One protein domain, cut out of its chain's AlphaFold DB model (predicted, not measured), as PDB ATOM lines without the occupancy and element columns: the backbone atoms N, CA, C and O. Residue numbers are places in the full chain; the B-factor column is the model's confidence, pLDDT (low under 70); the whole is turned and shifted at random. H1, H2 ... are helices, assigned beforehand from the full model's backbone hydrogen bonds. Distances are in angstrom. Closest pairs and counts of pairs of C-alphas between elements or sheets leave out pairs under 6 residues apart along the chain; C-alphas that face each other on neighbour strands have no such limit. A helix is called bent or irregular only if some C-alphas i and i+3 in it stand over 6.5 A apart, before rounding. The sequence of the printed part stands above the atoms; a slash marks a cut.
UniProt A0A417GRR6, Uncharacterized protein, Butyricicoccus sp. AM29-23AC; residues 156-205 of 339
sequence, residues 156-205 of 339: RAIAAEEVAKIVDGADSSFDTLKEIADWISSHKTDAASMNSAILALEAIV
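This is residues 156 to 205 of the 339 residues of an uncharacterized protein of Butyricicoccus sp. AM29-23AC (UniProt A0A417GRR6). Look for a stretched, open L with no core: H3 and H2 follow each other to make one long arm, with an elbow between them at residues 187 to 189, and H1 turns off at the far end of H2 as the shorter arm. The corner of the L lies where H1 ends and H2 begins, with residues 169 to 174 looping between them, and no two of the helices pack side by side. You are reading 50 printed residues with three named helices, in the order H1, H2, H3 along the chain, and no named strand; the class is all helix. The whole is extended, with a radius of gyration of the C-alphas of 18.6 A, and the C-alphas span 57 by 26 by 8 A along their three main axes, the long arm making most of the length.

Begin with the longest helix, H3, residues 190 to 205. Find C-alpha 190 at (136.204, 142.829, 160.219); from there the helix runs 22.3 A, first to last C-alpha, to C-alpha 205 at (126.308, 123.810, 166.425). Now step back along the chain to H2, residues 175 to 186, which has 12 residues and covers 15.8 A from its first to its last C-alpha. It begins at C-alpha 175, printed at (154.100, 154.402, 153.458). Farther back lies H1, residues 156 to 168, with 13 residues and 18.1 A from first to last C-alpha. Its first C-alpha, that of Arg 156, is at (147.322, 176.333, 163.313), where the printed part begins.

Start again from H3, which touches no helix. H2 and H3 are apart, although they follow each other in the chain: no C-alpha of the one is within 8 A of the other. The link between them, residues 187 to 189, is tight. From H2 look on to H1: the two are close but not clearly touching, with 1 pair of C-alphas within 8 A. That closest pair is the C-alphas of Val 167 and Lys 178, 7.5 A apart. The lines of H1 and H2 stand at 84 degrees, about perpendicular, and their centres are 18.1 A apart. H1 and H3 are apart. There is no hairpin among the three helices. In the backbone N and O atoms, every pair of O i and N i+4 inside H1, H2 and H3 is within hydrogen-bond range. None of the three helices is bent.

Measure the size of the whole on the C-alphas of Ile 158 and Val 205, the two farthest apart, at 58.3 A. The first and last printed C-alphas, those of Arg 156 and Val 205, are 56.7 A apart. Much of the printed part stands free, with no C-alpha 8 or more residues away along the chain within 10 A: residues 156 to 165, which belong to H1, and residues 179 to 205, of which 179 to 186 belong to H2 and 190 to 205 to H3. The printed part has no cut, and no link is long; the link from H1 to H2, 6 residues, is short but not tight. Read the B-factor column for the model's confidence: the mean pLDDT of the printed part is 81.7. It is under 70 in residues 166 to 175, where H1 ends and H2 begins, and H3 has a mean of 91.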
ATOM      1  N   ARG A 156     148.126 177.554 163.449       87.06
ATOM      2  CA  ARG A 156     147.322 176.333 163.313       87.06
ATOM      3  C   ARG A 156     147.204 175.872 161.858       87.06
ATOM      4  O   ARG A 156     147.250 174.672 161.618       87.06
ATOM      5  N   ALA A 157     147.036 176.799 160.915       88.75
ATOM      6  CA  ALA A 157     146.955 176.480 159.489       88.75
ATOM      7  C   ALA A 157     148.309 175.990 158.961       88.75
ATOM      8  O   ALA A 157     148.354 174.947 158.323       88.75
ATOM      9  N   ILE A 158     149.404 176.664 159.334       89.94
ATOM     10  CA  ILE A 158     150.768 176.230 158.994       89.94
ATOM     11  C   ILE A 158     151.028 174.826 159.549       89.94
ATOM     12  O   ILE A 158     151.417 173.934 158.808       89.94
ATOM     13  N   ALA A 159     150.737 174.586 160.833       87.56
ATOM     14  CA  ALA A 159     150.920 173.267 161.434       87.56
ATOM     15  C   ALA A 159     150.097 172.178 160.727       87.56
ATOM     16  O   ALA A 159     150.586 171.070 160.548       87.56
ATOM     17  N   ALA A 160     148.864 172.479 160.309       85.00
ATOM     18  CA  ALA A 160     148.032 171.530 159.578       85.00
ATOM     19  C   ALA A 160     148.581 171.228 158.172       85.00
ATOM     20  O   ALA A 160     148.601 170.069 157.769       85.00
ATOM     21  N   GLU A 161     149.045 172.245 157.445       86.00
ATOM     22  CA  GLU A 161     149.621 172.088 156.105       86.00
ATOM     23  C   GLU A 161     150.976 171.370 156.129       86.00
ATOM     24  O   GLU A 161     151.210 170.486 155.312       86.00
ATOM     25  N   GLU A 162     151.851 171.682 157.087       84.62
ATOM     26  CA  GLU A 162     153.128 170.978 157.255       84.62
ATOM     27  C   GLU A 162     152.919 169.520 157.685       84.62
ATOM     28  O   GLU A 162     153.582 168.622 157.169       84.62
ATOM     29  N   VAL A 163     151.940 169.248 158.558       81.62
ATOM     30  CA  VAL A 163     151.527 167.868 158.870       81.62
ATOM     31  C   VAL A 163     150.986 167.165 157.625       81.62
ATOM     32  O   VAL A 163     151.319 166.004 157.402       81.62
ATOM     33  N   ALA A 164     150.212 167.847 156.779       78.12
ATOM     34  CA  ALA A 164     149.735 167.276 155.523       78.12
ATOM     35  C   ALA A 164     150.889 166.966 154.553       78.12
ATOM     36  O   ALA A 164     150.900 165.890 153.971       78.12
ATOM     37  N   LYS A 165     151.912 167.826 154.440       74.69
ATOM     38  CA  LYS A 165     153.111 167.558 153.619       74.69
ATOM     39  C   LYS A 165     153.904 166.342 154.106       74.69
ATOM     40  O   LYS A 165     154.443 165.609 153.284       74.69
ATOM     41  N   ILE A 166     153.955 166.106 155.419       69.31
ATOM     42  CA  ILE A 166     154.555 164.888 155.992       69.31
ATOM     43  C   ILE A 166     153.763 163.641 155.574       69.31
ATOM     44  O   ILE A 166     154.357 162.594 155.339       69.31
ATOM     45  N   VAL A 167     152.437 163.749 155.481       65.50
ATOM     46  CA  VAL A 167     151.545 162.637 155.122       65.50
ATOM     47  C   VAL A 167     151.518 162.384 153.608       65.50
ATOM     48  O   VAL A 167     151.562 161.231 153.192       65.50
ATOM     49  N   ASP A 168     151.496 163.436 152.789       62.72
ATOM     50  CA  ASP A 168     151.358 163.352 151.327       62.72
ATOM     51  C   ASP A 168     152.706 163.237 150.589       62.72
ATOM     52  O   ASP A 168     152.756 162.738 149.467       62.72
ATOM     53  N   GLY A 169     153.802 163.708 151.193       57.16
ATOM     54  CA  GLY A 169     155.155 163.705 150.622       57.16
ATOM     55  C   GLY A 169     156.096 162.657 151.221       57.16
ATOM     56  O   GLY A 169     157.301 162.716 150.975       57.16
ATOM     57  N   ALA A 170     155.579 161.735 152.035       55.66
ATOM     58  CA  ALA A 170     156.380 160.685 152.649       55.66
ATOM     59  C   ALA A 170     157.005 159.791 151.557       55.66
ATOM     60  O   ALA A 170     156.310 159.324 150.656       55.66
ATOM     61  N   ASP A 171     158.323 159.568 151.624       57.94
ATOM     62  CA  ASP A 171     159.026 158.615 150.755       57.94
ATOM     63  C   ASP A 171     158.317 157.248 150.819       57.94
ATOM     64  O   ASP A 171     157.744 156.896 151.848       57.94
ATOM     65  N   SER A 172     158.388 156.450 149.755       57.16
ATOM     66  CA  SER A 172     157.868 155.071 149.662       57.16
ATOM     67  C   SER A 172     158.208 154.154 150.855       57.16
ATOM     68  O   SER A 172     157.581 153.122 151.061       57.16
ATOM     69  N   SER A 173     159.193 154.535 151.668       54.34
ATOM     70  CA  SER A 173     159.618 153.866 152.901       54.34
ATOM     71  C   SER A 173     158.877 154.320 154.180       54.34
ATOM     72  O   SER A 173     158.951 153.635 155.200       54.34
ATOM     73  N   PHE A 174     158.119 155.420 154.134       53.06
ATOM     74  CA  PHE A 174     157.216 155.919 155.185       53.06
ATOM     75  C   PHE A 174     155.732 155.607 154.913       53.06
ATOM     76  O   PHE A 174     154.874 155.958 155.726       53.06
ATOM     77  N   ASP A 175     155.441 154.875 153.831       65.44
ATOM     78  CA  ASP A 175     154.100 154.402 153.458       65.44
ATOM     79  C   ASP A 175     153.466 153.537 154.559       65.44
ATOM     80  O   ASP A 175     152.257 153.494 154.692       65.44
ATOM     81  N   THR A 176     154.258 152.950 155.461       70.25
ATOM     82  CA  THR A 176     153.749 152.137 156.580       70.25
ATOM     83  C   THR A 176     152.663 152.821 157.419       70.25
ATOM     84  O   THR A 176     151.711 152.163 157.822       70.25
ATOM     85  N   LEU A 177     152.741 154.132 157.681       73.31
ATOM     86  CA  LEU A 177     151.695 154.829 158.446       73.31
ATOM     87  C   LEU A 177     150.424 155.051 157.621       73.31
ATOM     88  O   LEU A 177     149.322 154.962 158.168       73.31
ATOM     89  N   LYS A 178     150.569 155.308 156.317       76.94
ATOM     90  CA  LYS A 178     149.452 155.432 155.380       76.94
ATOM     91  C   LYS A 178     148.802 154.073 155.123       76.94
ATOM     92  O   LYS A 178     147.589 153.965 155.250       76.94
ATOM     93  N   GLU A 179     149.592 153.034 154.890       81.25
ATOM     94  CA  GLU A 179     149.170 151.636 154.827       81.25
ATOM     95  C   GLU A 179     148.439 151.218 156.108       81.25
ATOM     96  O   GLU A 179     147.360 150.641 156.024       81.25
ATOM     97  N   ILE A 180     148.950 151.561 157.300       83.31
ATOM     98  CA  ILE A 180     148.263 151.292 158.576       83.31
ATOM     99  C   ILE A 180     146.935 152.059 158.658       83.31
ATOM    100  O   ILE A 180     145.924 151.487 159.069       83.31
ATOM    101  N   ALA A 181     146.897 153.335 158.264       81.12
ATOM    102  CA  ALA A 181     145.675 154.141 158.287       81.12
ATOM    103  C   ALA A 181     144.614 153.641 157.288       81.12
ATOM    104  O   ALA A 181     143.427 153.565 157.627       81.12
ATOM    105  N   ASP A 182     145.035 153.257 156.084       86.94
ATOM    106  CA  ASP A 182     144.190 152.696 155.030       86.94
ATOM    107  C   ASP A 182     143.717 151.282 155.409       86.94
ATOM    108  O   ASP A 182     142.550 150.939 155.194       86.94
ATOM    109  N   TRP A 183     144.560 150.482 156.072       88.50
ATOM    110  CA  TRP A 183     144.197 149.172 156.618       88.50
ATOM    111  C   TRP A 183     143.146 149.297 157.725       88.50
ATOM    112  O   TRP A 183     142.069 148.711 157.613       88.50
ATOM    113  N   ILE A 184     143.381 150.153 158.729       87.19
ATOM    114  CA  ILE A 184     142.394 150.460 159.783       87.19
ATOM    115  C   ILE A 184     141.084 150.957 159.157       87.19
ATOM    116  O   ILE A 184     139.995 150.582 159.591       87.19
ATOM    117  N   SER A 185     141.171 151.780 158.110       87.38
ATOM    118  CA  SER A 185     140.001 152.342 157.440       87.38
ATOM    119  C   SER A 185     139.228 151.341 156.584       87.38
ATOM    120  O   SER A 185     138.009 151.480 156.461       87.38
ATOM    121  N   SER A 186     139.882 150.348 155.997       90.56
ATOM    122  CA  SER A 186     139.226 149.320 155.183       90.56
ATOM    123  C   SER A 186     138.717 148.137 156.013       90.56
ATOM    124  O   SER A 186     137.722 147.534 155.629       90.56
ATOM    125  N   HIS A 187     139.311 147.871 157.182       90.88
ATOM    126  CA  HIS A 187     139.017 146.702 158.028       90.88
ATOM    127  C   HIS A 187     138.190 147.052 159.286       90.88
ATOM    128  O   HIS A 187     138.097 146.262 160.227       90.88
ATOM    129  N   LYS A 188     137.546 148.234 159.332       90.44
ATOM    130  CA  LYS A 188     136.759 148.722 160.495       90.44
ATOM    131  C   LYS A 188     135.697 147.730 160.983       90.44
ATOM    132  O   LYS A 188     135.314 147.746 162.149       90.44
ATOM    133  N   THR A 189     135.169 146.923 160.067       92.56
ATOM    134  CA  THR A 189     134.053 146.005 160.310       92.56
ATOM    135  C   THR A 189     134.483 144.557 160.465       92.56
ATOM    136  O   THR A 189     133.638 143.728 160.777       92.56
ATOM    137  N   ASP A 190     135.759 144.224 160.284       94.12
ATOM    138  CA  ASP A 190     136.204 142.829 160.219       94.12
ATOM    139  C   ASP A 190     135.930 142.074 161.513       94.12
ATOM    140  O   ASP A 190     135.419 140.958 161.480       94.12
ATOM    141  N   ALA A 191     136.147 142.718 162.663       89.44
ATOM    142  CA  ALA A 191     135.785 142.153 163.958       89.44
ATOM    143  C   ALA A 191     134.272 141.887 164.072       89.44
ATOM    144  O   ALA A 191     133.860 140.849 164.586       89.44
ATOM    145  N   ALA A 192     133.433 142.789 163.553       92.50
ATOM    146  CA  ALA A 192     131.982 142.611 163.541       92.50
ATOM    147  C   ALA A 192     131.547 141.495 162.572       92.50
ATOM    148  O   ALA A 192     130.660 140.704 162.902       92.50
ATOM    149  N   SER A 193     132.195 141.390 161.409       94.94
ATOM    150  CA  SER A 193     131.991 140.316 160.433       94.94
ATOM    151  C   SER A 193     132.390 138.958 161.011       94.94
ATOM    152  O   SER A 193     131.613 138.008 160.930       94.94
ATOM    153  N   MET A 194     133.555 138.873 161.662       95.56
ATOM    154  CA  MET A 194     134.012 137.671 162.364       95.56
ATOM    155  C   MET A 194     133.046 137.282 163.482       95.56
ATOM    156  O   MET A 194     132.650 136.125 163.563       95.56
ATOM    157  N   ASN A 195     132.608 138.239 164.304       95.69
ATOM    158  CA  ASN A 195     131.640 137.977 165.368       95.69
ATOM    159  C   ASN A 195     130.302 137.466 164.808       95.69
ATOM    160  O   ASN A 195     129.723 136.526 165.340       95.69
ATOM    161  N   SER A 196     129.838 138.030 163.691       95.25
ATOM    162  CA  SER A 196     128.624 137.566 163.008       95.25
ATOM    163  C   SER A 196     128.779 136.142 162.464       95.25
ATOM    164  O   SER A 196     127.863 135.331 162.595       95.25
ATOM    165  N   ALA A 197     129.943 135.812 161.894       96.25
ATOM    166  CA  ALA A 197     130.251 134.463 161.424       96.25
ATOM    167  C   ALA A 197     130.331 133.449 162.581       96.25
ATOM    168  O   ALA A 197     129.811 132.342 162.457       96.25
ATOM    169  N   ILE A 198     130.922 133.834 163.718       95.38
ATOM    170  CA  ILE A 198     130.975 133.006 164.933       95.38
ATOM    171  C   ILE A 198     129.563 132.727 165.448       95.38
ATOM    172  O   ILE A 198     129.219 131.566 165.641       95.38
ATOM    173  N   LEU A 199     128.713 133.750 165.573       93.69
ATOM    174  CA  LEU A 199     127.320 133.581 166.004       93.69
ATOM    175  C   LEU A 199     126.527 132.650 165.071       93.69
ATOM    176  O   LEU A 199     125.716 131.844 165.530       93.69
ATOM    177  N   ALA A 200     126.767 132.728 163.757       91.69
ATOM    178  CA  ALA A 200     126.149 131.822 162.792       91.69
ATOM    179  C   ALA A 200     126.602 130.363 163.001       91.69
ATOM    180  O   ALA A 200     125.775 129.450 162.962       91.69
ATOM    181  N   LEU A 201     127.893 130.140 163.265       91.00
ATOM    182  CA  LEU A 201     128.429 128.814 163.585       91.00
ATOM    183  C   LEU A 201     127.889 128.287 164.920       91.00
ATOM    184  O   LEU A 201     127.476 127.131 164.986       91.00
ATOM    185  N   GLU A 202     127.824 129.121 165.958       87.94
ATOM    186  CA  GLU A 202     127.240 128.763 167.257       87.94
ATOM    187  C   GLU A 202     125.776 128.329 167.119       87.94
ATOM    188  O   GLU A 202     125.373 127.322 167.701       87.94
ATOM    189  N   ALA A 203     124.986 129.028 166.297       84.12
ATOM    190  CA  ALA A 203     123.599 128.658 166.023       84.12
ATOM    191  C   ALA A 203     123.478 127.293 165.321       84.12
ATOM    192  O   ALA A 203     122.616 126.490 165.684       84.12
ATOM    193  N   ILE A 204     124.352 127.006 164.347       82.88
ATOM    194  CA  ILE A 204     124.399 125.701 163.668       82.88
ATOM    195  C   ILE A 204     124.764 124.597 164.663       82.88
ATOM    196  O   ILE A 204     124.068 123.585 164.746       82.88
ATOM    197  N   VAL A 205     125.827 124.795 165.444       82.62
ATOM    198  CA  VAL A 205     126.308 123.810 166.425       82.62
ATOM    199  C   VAL A 205     125.248 123.544 167.496       82.62
ATOM    200  O   VAL A 205     125.004 122.386 167.839       82.62
TER     201      VAL A 205